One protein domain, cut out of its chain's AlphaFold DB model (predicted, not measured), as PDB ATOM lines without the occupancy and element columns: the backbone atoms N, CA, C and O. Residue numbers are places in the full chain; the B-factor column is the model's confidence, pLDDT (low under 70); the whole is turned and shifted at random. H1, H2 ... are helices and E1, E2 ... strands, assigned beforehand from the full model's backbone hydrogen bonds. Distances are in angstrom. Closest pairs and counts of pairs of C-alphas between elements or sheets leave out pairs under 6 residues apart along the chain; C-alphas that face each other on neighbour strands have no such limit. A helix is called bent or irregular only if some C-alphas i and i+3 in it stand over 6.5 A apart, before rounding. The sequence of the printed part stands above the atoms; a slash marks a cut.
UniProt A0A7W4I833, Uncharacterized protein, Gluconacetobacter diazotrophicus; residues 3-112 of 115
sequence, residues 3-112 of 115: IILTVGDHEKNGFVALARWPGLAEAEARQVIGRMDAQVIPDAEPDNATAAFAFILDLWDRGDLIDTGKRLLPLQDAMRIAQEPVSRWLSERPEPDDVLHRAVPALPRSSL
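Overview. This is residues 3 to 112 of the 115 residues of an uncharacterized protein of Gluconacetobacter diazotrophicus (UniProt A0A7W4I833). A strongly twisted wall of four antiparallel strands has two helices, H1 and H2, over one of its faces; H1 runs along E3, and the sharply kinked H2 passes slantwise over E2, E1 and E3. The little helix H3 sits by the edge strand E2. The printed part has 110 residues, with named elements in the order E1, E2, H1, E3, E4, H2, H3, three helices and four strands, and the sheet runs E2, E1, E3, E4. The class is mixed, helices and strands; the whole is compact and rounded, with a radius of gyration of the C-alphas of 13.1 A and spans of 34 by 34 by 24 A.

Along the chain. In the sheet, E2 is residues 14 to 21, 21.4 A long, and E1 is residues 3 to 9, 19.0 A, beginning at C-alpha 3 at (-39.380, -4.134, 12.201). E3, residues 53 to 61, is 25.0 A long, and E4 is residues 64 to 68. H1, residues 26 to 39, measures 20.2 A. H2, residues 75 to 92, begins at C-alpha 75 at (-41.606, 7.046, -0.811) and measures 15.9 A; it is irregular, with C-alphas 81 and 84 9.3 A apart, and has a kink of 127 degrees near residue 82. H3, residues 96 to 99, ends at C-alpha 99 at (-54.325, 6.276, 15.286).

Arrangement. Inner strand E1 pairs with E3, N 6 to O 56 at 2.9 A, and with E2 in a hairpin, N 16 to O 7 at 2.9 A. E3 and E4 are also a hairpin, N 59 to O 67 at 2.8 A. E2, H1 and E3 form a split strand-helix-strand unit, two strands running the same way with E1 between them, and its crossover is right-handed. H1 and H2 on one face make two layers, a sheet and its helices. H1 has a height of 9.5 A over the sheet and stands at 5 degrees to E3 on the local plane; the closest C-alphas are those of Ile 33 and Leu 57, 6.6 A. H2 has a height of 9.2 A and stands at 54 degrees to E2 on the local plane; the closest C-alphas are those of Leu 18 and Pro 85, 5.7 A. H1 and H2 are only just apart, closest 8.1 A. H3 is on the sheet but over none of its strands; the C-alphas of Gly 14 and Pro 96, the closest of E2 and H3, are 5.7 A apart. Every O i to N i+4 pair is within hydrogen-bond range in H1, 12 of 14 are in H2, and H3 is too short for such a pair.

Size, cuts and confidence. The C-alphas farthest apart, of Asp 43 and His 101, are 34.9 A apart. The link from H1 to E3 is long, and residues 100 to 112 also hold no named element. The printed part has no cut, and no printed residue has a pLDDT under 70.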
ATOM      1  N   ILE A   3     -39.627  -5.352  12.982       97.25
ATOM      2  CA  ILE A   3     -39.380  -4.134  12.201       97.25
ATOM      3  C   ILE A   3     -40.712  -3.404  12.080       97.25
ATOM      4  O   ILE A   3     -41.724  -4.038  11.768       97.25
ATOM      5  N   ILE A   4     -40.720  -2.095  12.308       97.56
ATOM      6  CA  ILE A   4     -41.887  -1.235  12.117       97.56
ATOM      7  C   ILE A   4     -41.543  -0.186  11.062       97.56
ATOM      8  O   ILE A   4     -40.531   0.497  11.171       97.56
ATOM      9  N   LEU A   5     -42.374  -0.075  10.025       97.75
ATOM     10  CA  LEU A   5     -42.335   1.068   9.119       97.75
ATOM     11  C   LEU A   5     -43.146   2.189   9.752       97.75
ATOM     12  O   LEU A   5     -44.366   2.067   9.882       97.75
ATOM     13  N   THR A   6     -42.473   3.272  10.100       96.69
ATOM     14  CA  THR A   6     -43.067   4.465  10.693       96.69
ATOM     15  C   THR A   6     -43.031   5.596   9.678       96.69
ATOM     16  O   THR A   6     -42.073   5.729   8.918       96.69
ATOM     17  N   VAL A   7     -44.070   6.424   9.648       96.12
ATOM     18  CA  VAL A   7     -44.031   7.726   8.983       96.12
ATOM     19  C   VAL A   7     -43.963   8.822  10.035       96.12
ATOM     20  O   VAL A   7     -44.787   8.850  10.948       96.12
ATOM     21  N   GLY A   8     -42.968   9.697   9.926       94.38
ATOM     22  CA  GLY A   8     -42.943  10.978  10.623       94.38
ATOM     23  C   GLY A   8     -43.621  12.019   9.745       94.38
ATOM     24  O   GLY A   8     -43.139  12.285   8.645       94.38
ATOM     25  N   ASP A   9     -44.743  12.573  10.195       93.25
ATOM     26  CA  ASP A   9     -45.458  13.655   9.514       93.25
ATOM     27  C   ASP A   9     -45.076  14.985  10.172       93.25
ATOM     28  O   ASP A   9     -45.459  15.266  11.312       93.25
ATOM     29  N   HIS A  10     -44.286  15.795   9.468       90.38
ATOM     30  CA  HIS A  10     -43.789  17.072   9.978       90.38
ATOM     31  C   HIS A  10     -44.874  18.147  10.005       90.38
ATOM     32  O   HIS A  10     -44.838  19.024  10.865       90.38
ATOM     33  N   GLU A  11     -45.864  18.073   9.113       90.44
ATOM     34  CA  GLU A  11     -46.982  19.022   9.099       90.44
ATOM     35  C   GLU A  11     -47.902  18.811  10.307       90.44
ATOM     36  O   GLU A  11     -48.461  19.772  10.837       90.44
ATOM     37  N   LYS A  12     -48.028  17.559  10.764       90.88
ATOM     38  CA  LYS A  12     -48.849  17.173  11.923       90.88
ATOM     39  C   LYS A  12     -48.066  16.986  13.218       90.88
ATOM     40  O   LYS A  12     -48.663  16.707  14.253       90.88
ATOM     41  N   ASN A  13     -46.745  17.141  13.165       88.94
ATOM     42  CA  ASN A  13     -45.839  16.972  14.298       88.94
ATOM     43  C   ASN A  13     -46.051  15.639  15.044       88.94
ATOM     44  O   ASN A  13     -46.285  15.618  16.254       88.94
ATOM     45  N   GLY A  14     -45.982  14.515  14.328       92.38
ATOM     46  CA  GLY A  14     -46.132  13.210  14.967       92.38
ATOM     47  C   GLY A  14     -45.698  12.024  14.120       92.38
ATOM     48  O   GLY A  14     -45.293  12.163  12.967       92.38
ATOM     49  N   PHE A  15     -45.787  10.840  14.724       93.56
ATOM     50  CA  PHE A  15     -45.359   9.578  14.132       93.56
ATOM     51  C   PHE A  15     -46.524   8.599  14.053       93.56
ATOM     52  O   PHE A  15     -47.312   8.483  14.991       93.56
ATOM     53  N   VAL A  16     -46.605   7.858  12.950       95.81
ATOM     54  CA  VAL A  16     -47.609   6.812  12.754       95.81
ATOM     55  C   VAL A  16     -46.929   5.529  12.298       95.81
ATOM     56  O   VAL A  16     -46.256   5.499  11.269       95.81
ATOM     57  N   ALA A  17     -47.136   4.444  13.041       96.25
ATOM     58  CA  ALA A  17     -46.701   3.117  12.628       96.25
ATOM     59  C   ALA A  17     -47.634   2.574  11.533       96.25
ATOM     60  O   ALA A  17     -48.832   2.386  11.749       96.25
ATOM     61  N   LEU A  18     -47.081   2.319  10.349       97.38
ATOM     62  CA  LEU A  18     -47.828   1.922   9.154       97.38
ATOM     63  C   LEU A  18     -47.869   0.411   8.953       97.38
ATOM     64  O   LEU A  18     -48.891  -0.130   8.538       97.38
ATOM     65  N   ALA A  19     -46.760  -0.276   9.214       97.81
ATOM     66  CA  ALA A  19     -46.644  -1.712   8.998       97.81
ATOM     67  C   ALA A  19     -45.654  -2.341   9.977       97.81
ATOM     68  O   ALA A  19     -44.715  -1.685  10.422       97.81
ATOM     69  N   ARG A  20     -45.852  -3.624  10.288       97.75
ATOM     70  CA  ARG A  20     -44.992  -4.402  11.184       97.75
ATOM     71  C   ARG A  20     -44.587  -5.731  10.553       97.75
ATOM     72  O   ARG A  20     -45.432  -6.453  10.029       97.75
ATOM     73  N   TRP A  21     -43.327  -6.120  10.716       97.44
ATOM     74  CA  TRP A  21     -42.823  -7.458  10.393       97.44
ATOM     75  C   TRP A  21     -42.329  -8.140  11.668       97.44
ATOM     76  O   TRP A  21     -41.242  -7.815  12.145       97.44
ATOM     77  N   PRO A  22     -43.118  -9.055  12.258       96.38
ATOM     78  CA  PRO A  22     -42.782  -9.612  13.558       96.38
ATOM     79  C   PRO A  22     -41.885 -10.854  13.532       96.38
ATOM     80  O   PRO A  22     -41.845 -11.636  12.573       96.38
ATOM     81  N   GLY A  23     -41.244 -11.091  14.678       94.19
ATOM     82  CA  GLY A  23     -40.597 -12.365  15.012       94.19
ATOM     83  C   GLY A  23     -39.266 -12.625  14.306       94.19
ATOM     84  O   GLY A  23     -38.852 -13.781  14.200       94.19
ATOM     85  N   LEU A  24     -38.610 -11.588  13.792       94.44
ATOM     86  CA  LEU A  24     -37.278 -11.695  13.198       94.44
ATOM     87  C   LEU A  24     -36.233 -11.944  14.292       94.44
ATOM     88  O   LEU A  24     -36.359 -11.446  15.423       94.44
ATOM     89  N   ALA A  25     -35.183 -12.686  13.943       95.31
ATOM     90  CA  ALA A  25     -33.969 -12.691  14.751       95.31
ATOM     91  C   ALA A  25     -33.313 -11.300  14.690       95.31
ATOM     92  O   ALA A  25     -33.426 -10.606  13.683       95.31
ATOM     93  N   GLU A  26     -32.604 -10.874  15.738       94.81
ATOM     94  CA  GLU A  26     -31.996  -9.533  15.750       94.81
ATOM     95  C   GLU A  26     -31.022  -9.317  14.590       94.81
ATOM     96  O   GLU A  26     -31.101  -8.310  13.892       94.81
ATOM     97  N   ALA A  27     -30.145 -10.292  14.343       94.44
ATOM     98  CA  ALA A  27     -29.194 -10.227  13.238       94.44
ATOM     99  C   ALA A  27     -29.896 -10.114  11.873       94.44
ATOM    100  O   ALA A  27     -29.469  -9.329  11.030       94.44
ATOM    101  N   GLU A  28     -30.992 -10.854  11.677       95.06
ATOM    102  CA  GLU A  28     -31.823 -10.802  10.466       95.06
ATOM    103  C   GLU A  28     -32.454  -9.412  10.303       95.06
ATOM    104  O   GLU A  28     -32.340  -8.795   9.246       95.06
ATOM    105  N   ALA A  29     -33.045  -8.871  11.370       94.88
ATOM    106  CA  ALA A  29     -33.699  -7.568  11.337       94.88
ATOM    107  C   ALA A  29     -32.712  -6.428  11.030       94.88
ATOM    108  O   ALA A  29     -32.973  -5.587  10.168       94.88
ATOM    109  N   ARG A  30     -31.533  -6.446  11.665       95.19
ATOM    110  CA  ARG A  30     -30.456  -5.482  11.393       95.19
ATOM    111  C   ARG A  30     -29.926  -5.590   9.963       95.19
ATOM    112  O   ARG A  30     -29.620  -4.567   9.356       95.19
ATOM    113  N   GLN A  31     -29.826  -6.801   9.409       94.56
ATOM    114  CA  GLN A  31     -29.424  -6.996   8.012       94.56
ATOM    115  C   GLN A  31     -30.447  -6.416   7.032       94.56
ATOM    116  O   GLN A  31     -30.044  -5.773   6.064       94.56
ATOM    117  N   VAL A  32     -31.745  -6.606   7.282       95.12
ATOM    118  CA  VAL A  32     -32.811  -6.020   6.454       95.12
ATOM    119  C   VAL A  32     -32.729  -4.492   6.469       95.12
ATOM    120  O   VAL A  32     -32.673  -3.889   5.399       95.12
ATOM    121  N   ILE A  33     -32.657  -3.875   7.654       94.94
ATOM    122  CA  ILE A  33     -32.547  -2.411   7.790       94.94
ATOM    123  C   ILE A  33     -31.284  -1.903   7.089       94.94
ATOM    124  O   ILE A  33     -31.365  -1.017   6.245       94.94
ATOM    125  N   GLY A  34     -30.131  -2.528   7.341       94.31
ATOM    126  CA  GLY A  34     -28.872  -2.130   6.711       94.31
ATOM    127  C   GLY A  34     -28.882  -2.243   5.181       94.31
ATOM    128  O   GLY A  34     -28.267  -1.420   4.506       94.31
ATOM    129  N   ARG A  35     -29.591  -3.227   4.609       92.81
ATOM    130  CA  ARG A  35     -29.771  -3.336   3.149       92.81
ATOM    131  C   ARG A  35     -30.670  -2.237   2.599       92.81
ATOM    132  O   ARG A  35     -30.360  -1.708   1.539       92.81
ATOM    133  N   MET A  36     -31.754  -1.910   3.299       94.19
ATOM    134  CA  MET A  36     -32.634  -0.803   2.918       94.19
ATOM    135  C   MET A  36     -31.873   0.526   2.962       94.19
ATOM    136  O   MET A  36     -31.851   1.235   1.963       94.19
ATOM    137  N   ASP A  37     -31.146   0.801   4.048       92.69
ATOM    138  CA  ASP A  37     -30.304   1.997   4.184       92.69
ATOM    139  C   ASP A  37     -29.258   2.102   3.060       92.69
ATOM    140  O   ASP A  37     -29.000   3.185   2.542       92.69
ATOM    141  N   ALA A  38     -28.652   0.981   2.661       92.44
ATOM    142  CA  ALA A  38     -27.656   0.954   1.591       92.44
ATOM    143  C   ALA A  38     -28.243   1.200   0.187       92.44
ATOM    144  O   ALA A  38     -27.494   1.542  -0.727       92.44
ATOM    145  N   GLN A  39     -29.553   1.004  -0.001       90.69
ATOM    146  CA  GLN A  39     -30.249   1.285  -1.262       90.69
ATOM    147  C   GLN A  39     -30.630   2.763  -1.399       90.69
ATOM    148  O   GLN A  39     -30.804   3.239  -2.521       90.69
ATOM    149  N   VAL A  40     -30.712   3.498  -0.285       91.00
ATOM    150  CA  VAL A  40     -31.002   4.933  -0.299       91.00
ATOM    151  C   VAL A  40     -29.757   5.699  -0.739       91.00
ATOM    152  O   VAL A  40     -28.769   5.831  -0.011       91.00
ATOM    153  N   ILE A  41     -29.809   6.219  -1.962       89.50
ATOM    154  CA  ILE A  41     -28.796   7.136  -2.488       89.50
ATOM    155  C   ILE A  41     -28.942   8.477  -1.743       89.50
ATOM    156  O   ILE A  41     -30.078   8.917  -1.573       89.50
ATOM    157  N   PRO A  42     -27.851   9.157  -1.332       84.62
ATOM    158  CA  PRO A  42     -27.939  10.407  -0.569       84.62
ATOM    159  C   PRO A  42     -28.845  11.479  -1.192       84.62
ATOM    160  O   PRO A  42     -29.594  12.127  -0.477       84.62
ATOM    161  N   ASP A  43     -28.839  11.612  -2.520       84.69
ATOM    162  CA  ASP A  43     -29.668  12.599  -3.230       84.69
ATOM    163  C   ASP A  43     -31.163  12.223  -3.283       84.69
ATOM    164  O   ASP A  43     -32.002  13.051  -3.632       84.69
ATOM    165  N   ALA A  44     -31.499  10.963  -2.992       83.69
ATOM    166  CA  ALA A  44     -32.870  10.455  -2.954       83.69
ATOM    167  C   ALA A  44     -33.447  10.418  -1.531       83.69
ATOM    168  O   ALA A  44     -34.658  10.244  -1.373       83.69
ATOM    169  N   GLU A  45     -32.599  10.554  -0.510       90.50
ATOM    170  CA  GLU A  45     -33.018  10.615   0.886       90.50
ATOM    171  C   GLU A  45     -33.882  11.867   1.116       90.50
ATOM    172  O   GLU A  45     -33.467  12.970   0.748       90.50
ATOM    173  N   PRO A  46     -35.087  11.734   1.702       87.00
ATOM    174  CA  PRO A  46     -35.893  12.889   2.072       87.00
ATOM    175  C   PRO A  46     -35.112  13.837   2.988       87.00
ATOM    176  O   PRO A  46     -34.531  13.412   3.984       87.00
ATOM    177  N   ASP A  47     -35.127  15.132   2.680       87.38
ATOM    178  CA  ASP A  47     -34.530  16.136   3.555       87.38
ATOM    179  C   ASP A  47     -35.387  16.292   4.816       87.38
ATOM    180  O   ASP A  47     -36.531  16.747   4.762       87.38
ATOM    181  N   ASN A  48     -34.809  15.944   5.963       79.00
ATOM    182  CA  ASN A  48     -35.473  16.005   7.259       79.00
ATOM    183  C   ASN A  48     -35.980  17.416   7.622       79.00
ATOM    184  O   ASN A  48     -36.903  17.548   8.417       79.00
ATOM    185  N   ALA A  49     -35.397  18.480   7.061       82.50
ATOM    186  CA  ALA A  49     -35.814  19.850   7.352       82.50
ATOM    187  C   ALA A  49     -36.981  20.334   6.477       82.50
ATOM    188  O   ALA A  49     -37.708  21.242   6.883       82.50
ATOM    189  N   THR A  50     -37.141  19.781   5.273       86.25
ATOM    190  CA  THR A  50     -38.044  20.344   4.252       86.25
ATOM    191  C   THR A  50     -39.102  19.371   3.742       86.25
ATOM    192  O   THR A  50     -40.116  19.812   3.200       86.25
ATOM    193  N   ALA A  51     -38.922  18.063   3.928       90.50
ATOM    194  CA  ALA A  51     -39.930  17.077   3.567       90.50
ATOM    195  C   ALA A  51     -41.165  17.208   4.475       90.50
ATOM    196  O   ALA A  51     -41.038  17.290   5.695       90.50
ATOM    197  N   ALA A  52     -42.368  17.184   3.889       91.62
ATOM    198  CA  ALA A  52     -43.628  17.195   4.646       91.62
ATOM    199  C   ALA A  52     -43.783  15.945   5.529       91.62
ATOM    200  O   ALA A  52     -44.392  15.991   6.595       91.62
ATOM    201  N   PHE A  53     -43.221  14.825   5.080       93.62
ATOM    202  CA  PHE A  53     -43.151  13.581   5.828       93.62
ATOM    203  C   PHE A  53     -41.949  12.752   5.375       93.62
ATOM    204  O   PHE A  53     -41.464  12.901   4.249       93.62
ATOM    205  N   ALA A  54     -41.510  11.839   6.234       94.75
ATOM    206  CA  ALA A  54     -40.451  10.883   5.943       94.75
ATOM    207  C   ALA A  54     -40.787   9.500   6.510       94.75
ATOM    208  O   ALA A  54     -41.499   9.380   7.505       94.75
ATOM    209  N   PHE A  55     -40.270   8.449   5.876       96.38
ATOM    210  CA  PHE A  55     -40.475   7.069   6.309       96.38
ATOM    211  C   PHE A  55     -39.218   6.523   6.987       96.38
ATOM    212  O   PHE A  55     -38.106   6.800   6.546       96.38
ATOM    213  N   ILE A  56     -39.393   5.734   8.041       95.69
ATOM    214  CA  ILE A  56     -38.314   5.215   8.886       95.69
ATOM    215  C   ILE A  56     -38.569   3.729   9.137       95.69
ATOM    216  O   ILE A  56     -39.715   3.316   9.326       95.69
ATOM    217  N   LEU A  57     -37.511   2.919   9.123       96.81
ATOM    218  CA  LEU A  57     -37.566   1.546   9.620       96.81
ATOM    219  C   LEU A  57     -37.021   1.493  11.039       96.81
ATOM    220  O   LEU A  57     -35.822   1.651  11.260       96.81
ATOM    221  N   ASP A  58     -37.914   1.216  11.977       96.06
ATOM    222  CA  ASP A  58     -37.600   1.094  13.388       96.06
ATOM    223  C   ASP A  58     -37.438  -0.375  13.771       96.06
ATOM    224  O   ASP A  58     -38.242  -1.232  13.395       96.06
ATOM    225  N   LEU A  59     -36.418  -0.668  14.569       96.69
ATOM    226  CA  LEU A  59     -36.195  -1.968  15.182       96.69
ATOM    227  C   LEU A  59     -36.740  -1.961  16.608       96.69
ATOM    228  O   LEU A  59     -36.249  -1.220  17.456       96.69
ATOM    229  N   TRP A  60     -37.698  -2.837  16.887       96.62
ATOM    230  CA  TRP A  60     -38.339  -2.957  18.193       96.62
ATOM    231  C   TRP A  60     -38.101  -4.334  18.827       96.62
ATOM    232  O   TRP A  60     -38.093  -5.363  18.140       96.62
ATOM    233  N   ASP A  61     -37.987  -4.367  20.155       95.88
ATOM    234  CA  ASP A  61     -38.033  -5.592  20.959       95.88
ATOM    235  C   ASP A  61     -38.960  -5.419  22.159       95.88
ATOM    236  O   ASP A  61     -38.765  -4.530  22.976       95.88
ATOM    237  N   ARG A  62     -39.983  -6.271  22.286       90.19
ATOM    238  CA  ARG A  62     -40.897  -6.317  23.452       90.19
ATOM    239  C   ARG A  62     -41.514  -4.973  23.886       90.19
ATOM    240  O   ARG A  62     -41.955  -4.856  25.025       90.19
ATOM    241  N   GLY A  63     -41.628  -4.010  22.973       86.81
ATOM    242  CA  GLY A  63     -42.177  -2.679  23.252       86.81
ATOM    243  C   GLY A  63     -41.124  -1.589  23.448       86.81
ATOM    244  O   GLY A  63     -41.504  -0.434  23.591       86.81
ATOM    245  N   ASP A  64     -39.839  -1.933  23.380       92.62
ATOM    246  CA  ASP A  64     -38.738  -0.979  23.391       92.62
ATOM    247  C   ASP A  64     -38.236  -0.725  21.965       92.62
ATOM    248  O   ASP A  64     -38.011  -1.662  21.191       92.62
ATOM    249  N   LEU A  65     -38.039   0.551  21.628       94.19
ATOM    250  CA  LEU A  65     -37.326   0.964  20.422       94.19
ATOM    251  C   LEU A  65     -35.826   0.730  20.636       94.19
ATOM    252  O   LEU A  65     -35.209   1.342  21.506       94.19
ATOM    253  N   ILE A  66     -35.247  -0.163  19.839       95.25
ATOM    254  CA  ILE A  66     -33.841  -0.572  19.934       95.25
ATOM    255  C   ILE A  66     -32.960   0.258  19.005       95.25
ATOM    256  O   ILE A  66     -31.830   0.590  19.358       95.25
ATOM    257  N   ASP A  67     -33.452   0.533  17.798       91.75
ATOM    258  CA  ASP A  67     -32.705   1.235  16.761       91.75
ATOM    259  C   ASP A  67     -33.676   1.893  15.782       91.75
ATOM    260  O   ASP A  67     -34.751   1.360  15.513       91.75
ATOM    261  N   THR A  68     -33.267   3.015  15.214       86.88
ATOM    262  CA  THR A  68     -33.924   3.633  14.063       86.88
ATOM    263  C   THR A  68     -32.932   3.536  12.917       86.88
ATOM    264  O   THR A  68     -31.757   3.850  13.120       86.88
ATOM    265  N   GLY A  69     -33.362   3.093  11.735       84.69
ATOM    266  CA  GLY A  69     -32.492   3.012  10.557       84.69
ATOM    267  C   GLY A  69     -31.660   4.281  10.332       84.69
ATOM    268  O   GLY A  69     -31.991   5.371  10.801       84.69
ATOM    269  N   LYS A  70     -30.544   4.156   9.612       88.94
ATOM    270  CA  LYS A  70     -29.621   5.282   9.395       88.94
ATOM    271  C   LYS A  70     -30.112   6.261   8.336       88.94
ATOM    272  O   LYS A  70     -29.493   7.314   8.178       88.94
ATOM    273  N   ARG A  71     -31.136   5.879   7.569       91.75
ATOM    274  CA  ARG A  71     -31.668   6.644   6.445       91.75
ATOM    275  C   ARG A  71     -33.163   6.857   6.567       91.75
ATOM    276  O   ARG A  71     -33.900   5.979   7.016       91.75
ATOM    277  N   LEU A  72     -33.608   8.005   6.069       94.12
ATOM    278  CA  LEU A  72     -35.012   8.219   5.742       94.12
ATOM    279  C   LEU A  72     -35.320   7.517   4.415       94.12
ATOM    280  O   LEU A  72     -34.637   7.718   3.410       94.12
ATOM    281  N   LEU A  73     -36.343   6.667   4.403       94.62
ATOM    282  CA  LEU A  73     -36.722   5.935   3.203       94.62
ATOM    283  C   LEU A  73     -37.454   6.852   2.212       94.62
ATOM    284  O   LEU A  73     -38.440   7.500   2.581       94.62
ATOM    285  N   PRO A  74     -37.055   6.846   0.927       94.44
ATOM    286  CA  PRO A  74     -37.846   7.441  -0.136       94.44
ATOM    287  C   PRO A  74     -39.231   6.789  -0.215       94.44
ATOM    288  O   PRO A  74     -39.394   5.591   0.035       94.44
ATOM    289  N   LEU A  75     -40.235   7.551  -0.661       95.19
ATOM    290  CA  LEU A  75     -41.606   7.046  -0.811       95.19
ATOM    291  C   LEU A  75     -41.675   5.762  -1.657       95.19
ATOM    292  O   LEU A  75     -42.453   4.862  -1.355       95.19
ATOM    293  N   GLN A  76     -40.859   5.666  -2.708       93.75
ATOM    294  CA  GLN A  76     -40.840   4.503  -3.596       93.75
ATOM    295  C   GLN A  76     -40.411   3.224  -2.863       93.75
ATOM    296  O   GLN A  76     -40.997   2.167  -3.089       93.75
ATOM    297  N   ASP A  77     -39.449   3.320  -1.944       95.12
ATOM    298  CA  ASP A  77     -38.990   2.184  -1.146       95.12
ATOM    299  C   ASP A  77     -39.992   1.797  -0.063       95.12
ATOM    300  O   ASP A  77     -40.272   0.609   0.110       95.12
ATOM    301  N   ALA A  78     -40.602   2.782   0.602       96.44
ATOM    302  CA  ALA A  78     -41.692   2.535   1.544       96.44
ATOM    303  C   ALA A  78     -42.878   1.835   0.850       96.44
ATOM    304  O   ALA A  78     -43.381   0.817   1.328       96.44
ATOM    305  N   MET A  79     -43.270   2.321  -0.333       96.75
ATOM    306  CA  MET A  79     -44.307   1.716  -1.174       96.75
ATOM    307  C   MET A  79     -43.938   0.308  -1.642       96.75
ATOM    308  O   MET A  79     -44.807  -0.554  -1.724       96.75
ATOM    309  N   ARG A  80     -42.660   0.044  -1.933       95.62
ATOM    310  CA  ARG A  80     -42.196  -1.277  -2.372       95.62
ATOM    311  C   ARG A  80     -42.377  -2.347  -1.296       95.62
ATOM    312  O   ARG A  80     -42.736  -3.470  -1.633       95.62
ATOM    313  N   ILE A  81     -42.128  -2.017  -0.027       95.88
ATOM    314  CA  ILE A  81     -42.213  -2.987   1.081       95.88
ATOM    315  C   ILE A  81     -43.596  -3.019   1.749       95.88
ATOM    316  O   ILE A  81     -43.976  -4.040   2.317       95.88
ATOM    317  N   ALA A  82     -44.366  -1.928   1.678       97.31
ATOM    318  CA  ALA A  82     -45.646  -1.782   2.368       97.31
ATOM    319  C   ALA A  82     -46.670  -0.985   1.539       97.31
ATOM    320  O   ALA A  82     -47.265  -0.022   2.023       97.31
ATOM    321  N   GLN A  83     -46.895  -1.398   0.287       96.75
ATOM    322  CA  GLN A  83     -47.731  -0.673  -0.678       96.75
ATOM    323  C   GLN A  83     -49.102  -0.274  -0.124       96.75
ATOM    324  O   GLN A  83     -49.466   0.899  -0.185       96.75
ATOM    325  N   GLU A  84     -49.881  -1.230   0.390       97.56
ATOM    326  CA  GLU A  84     -51.250  -0.960   0.840       97.56
ATOM    327  C   GLU A  84     -51.290  -0.032   2.072       97.56
ATOM    328  O   GLU A  84     -51.982   0.986   1.994       97.56
ATOM    329  N   PRO A  85     -50.539  -0.284   3.169       97.81
ATOM    330  CA  PRO A  85     -50.518   0.632   4.310       97.81
ATOM    331  C   PRO A  85     -50.044   2.046   3.967       97.81
ATOM    332  O   PRO A  85     -50.666   3.018   4.398       97.81
ATOM    333  N   VAL A  86     -48.986   2.173   3.159       97.94
ATOM    334  CA  VAL A  86     -48.462   3.481   2.739       97.94
ATOM    335  C   VAL A  86     -49.472   4.207   1.852       97.94
ATOM    336  O   VAL A  86     -49.752   5.380   2.088       97.94
ATOM    337  N   SER A  87     -50.090   3.516   0.888       97.75
ATOM    338  CA  SER A  87     -51.117   4.111   0.018       97.75
ATOM    339  C   SER A  87     -52.312   4.615   0.820       97.75
ATOM    340  O   SER A  87     -52.768   5.735   0.599       97.75
ATOM    341  N   ARG A  88     -52.797   3.810   1.774       97.25
ATOM    342  CA  ARG A  88     -53.921   4.185   2.638       97.25
ATOM    343  C   ARG A  88     -53.585   5.415   3.475       97.25
ATOM    344  O   ARG A  88     -54.382   6.350   3.533       97.25
ATOM    345  N   TRP A  89     -52.397   5.441   4.078       96.94
ATOM    346  CA  TRP A  89     -51.956   6.597   4.850       96.94
ATOM    347  C   TRP A  89     -51.839   7.855   3.982       96.94
ATOM    348  O   TRP A  89     -52.314   8.901   4.398       96.94
ATOM    349  N   LEU A  90     -51.307   7.766   2.761       96.19
ATOM    350  CA  LEU A  90     -51.227   8.918   1.852       96.19
ATOM    351  C   LEU A  90     -52.602   9.476   1.464       96.19
ATOM    352  O   LEU A  90     -52.734  10.681   1.265       96.19
ATOM    353  N   SER A  91     -53.615   8.614   1.345       96.69
ATOM    354  CA  SER A  91     -54.978   9.024   0.999       96.69
ATOM    355  C   SER A  91     -55.771   9.584   2.178       96.69
ATOM    356  O   SER A  91     -56.580  10.488   1.991       96.69
ATOM    357  N   GLU A  92     -55.565   9.045   3.380       95.00
ATOM    358  CA  GLU A  92     -56.337   9.422   4.569       95.00
ATOM    359  C   GLU A  92     -55.638  10.508   5.390       95.00
ATOM    360  O   GLU A  92     -56.316  11.344   5.982       95.00
ATOM    361  N   ARG A  93     -54.297  10.460   5.445       93.38
ATOM    362  CA  ARG A  93     -53.399  11.230   6.323       93.38
ATOM    363  C   ARG A  93     -54.077  11.554   7.657       93.38
ATOM    364  O   ARG A  93     -54.384  12.720   7.899       93.38
ATOM    365  N   PRO A  94     -54.382  10.555   8.505       93.88
ATOM    366  CA  PRO A  94     -55.081  10.794   9.766       93.88
ATOM    367  C   PRO A  94     -54.219  11.610  10.742       93.88
ATOM    368  O   PRO A  94     -53.012  11.752  10.541       93.88
ATOM    369  N   GLU A  95     -54.824  12.187  11.782       93.69
ATOM    370  CA  GLU A  95     -54.048  12.761  12.892       93.69
ATOM    371  C   GLU A  95     -53.299  11.645  13.646       93.69
ATOM    372  O   GLU A  95     -53.886  10.578  13.867       93.69
ATOM    373  N   PRO A  96     -52.028  11.844  14.046       93.12
ATOM    374  CA  PRO A  96     -51.259  10.828  14.770       93.12
ATOM    375  C   PRO A  96     -51.959  10.319  16.041       93.12
ATOM    376  O   PRO A  96     -51.998   9.111  16.293       93.12
ATOM    377  N   ASP A  97     -52.594  11.219  16.793       92.06
ATOM    378  CA  ASP A  97     -53.296  10.883  18.037       92.06
ATOM    379  C   ASP A  97     -54.532   9.994  17.798       92.06
ATOM    380  O   ASP A  97     -54.825   9.103  18.599       92.06
ATOM    381  N   ASP A  98     -55.213  10.144  16.655       92.38
ATOM    382  CA  ASP A  98     -56.404   9.354  16.293       92.38
ATOM    383  C   ASP A  98     -56.082   7.890  15.949       92.38
ATOM    384  O   ASP A  98     -56.980   7.040  15.811       92.38
ATOM    385  N   VAL A  99     -54.799   7.588  15.736       90.94
ATOM    386  CA  VAL A  99     -54.325   6.276  15.286       90.94
ATOM    387  C   VAL A  99     -53.367   5.599  16.256       90.94
ATOM    388  O   VAL A  99     -53.066   4.424  16.051       90.94
ATOM    389  N   LEU A 100     -52.974   6.266  17.345       86.31
ATOM    390  CA  LEU A 100     -52.024   5.754  18.341       86.31
ATOM    391  C   LEU A 100     -52.414   4.379  18.915       86.31
ATOM    392  O   LEU A 100     -51.558   3.554  19.224       86.31
ATOM    393  N   HIS A 101     -53.717   4.116  19.049       86.06
ATOM    394  CA  HIS A 101     -54.250   2.864  19.596       86.06
ATOM    395  C   HIS A 101     -54.680   1.849  18.530       86.06
ATOM    396  O   HIS A 101     -55.192   0.778  18.867       86.06
ATOM    397  N   ARG A 102     -54.520   2.169  17.240       90.75
ATOM    398  CA  ARG A 102     -54.867   1.243  16.160       90.75
ATOM    399  C   ARG A 102     -53.800   0.161  16.060       90.75
ATOM    400  O   ARG A 102     -52.606   0.414  16.197       90.75
ATOM    401  N   ALA A 103     -54.239  -1.067  15.800       92.56
ATOM    402  CA  ALA A 103     -53.314  -2.161  15.559       92.56
ATOM    403  C   ALA A 103     -52.514  -1.897  14.275       92.56
ATOM    404  O   ALA A 103     -53.096  -1.650  13.218       92.56
ATOM    405  N   VAL A 104     -51.188  -1.995  14.371       95.31
ATOM    406  CA  VAL A 104     -50.296  -1.880  13.212       95.31
ATOM    407  C   VAL A 104     -50.436  -3.144  12.350       95.31
ATOM    408  O   VAL A 104     -50.243  -4.247  12.873       95.31
ATOM    409  N   PRO A 105     -50.760  -3.027  11.049       96.75
ATOM    410  CA  PRO A 105     -50.873  -4.170  10.146       96.75
ATOM    411  C   PRO A 105     -49.597  -5.019  10.111       96.75
ATOM    412  O   PRO A 105     -48.506  -4.507   9.864       96.75
ATOM    413  N   ALA A 106     -49.734  -6.331  10.318       97.50
ATOM    414  CA  ALA A 106     -48.625  -7.269  10.173       97.50
ATOM    415  C   ALA A 106     -48.481  -7.708   8.709       97.50
ATOM    416  O   ALA A 106     -49.433  -8.223   8.121       97.50
ATOM    417  N   LEU A 107     -47.293  -7.536   8.131       97.56
ATOM    418  CA  LEU A 107     -46.993  -7.898   6.746       97.56
ATOM    419  C   LEU A 107     -46.154  -9.187   6.657       97.56
ATOM    420  O   LEU A 107     -45.393  -9.510   7.577       97.56
ATOM    421  N   PRO A 108     -46.268  -9.950   5.553       95.06
ATOM    422  CA  PRO A 108     -45.483 -11.163   5.365       95.06
ATOM    423  C   PRO A 108     -44.004 -10.825   5.160       95.06
ATOM    424  O   PRO A 108     -43.670  -9.867   4.464       95.06
ATOM    425  N   ARG A 109     -43.094 -11.657   5.681       92.56
ATOM    426  CA  ARG A 109     -41.638 -11.459   5.517       92.56
ATOM    427  C   ARG A 109     -41.184 -11.395   4.060       92.56
ATOM    428  O   ARG A 109     -40.205 -10.729   3.770       92.56
ATOM    429  N   SER A 110     -41.913 -12.034   3.144       92.50
ATOM    430  CA  SER A 110     -41.632 -12.002   1.703       92.50
ATOM    431  C   SER A 110     -41.763 -10.614   1.063       92.50
ATOM    432  O   SER A 110     -41.379 -10.456  -0.089       92.50
ATOM    433  N   SER A 111     -42.333  -9.633   1.771       93.81
ATOM    434  CA  SER A 111     -42.381  -8.229   1.329       93.81
ATOM    435  C   SER A 111     -41.109  -7.441   1.661       93.81
ATOM    436  O   SER A 111     -40.865  -6.392   1.068       93.81
ATOM    437  N   LEU A 112     -40.278  -7.947   2.577       92.44
ATOM    438  CA  LEU A 112     -38.961  -7.382   2.844       92.44
ATOM    439  C   LEU A 112     -37.982  -7.820   1.747       92.44
ATOM    440  O   LEU A 112     -38.154  -8.896   1.165       92.44
TER     441      LEU A 112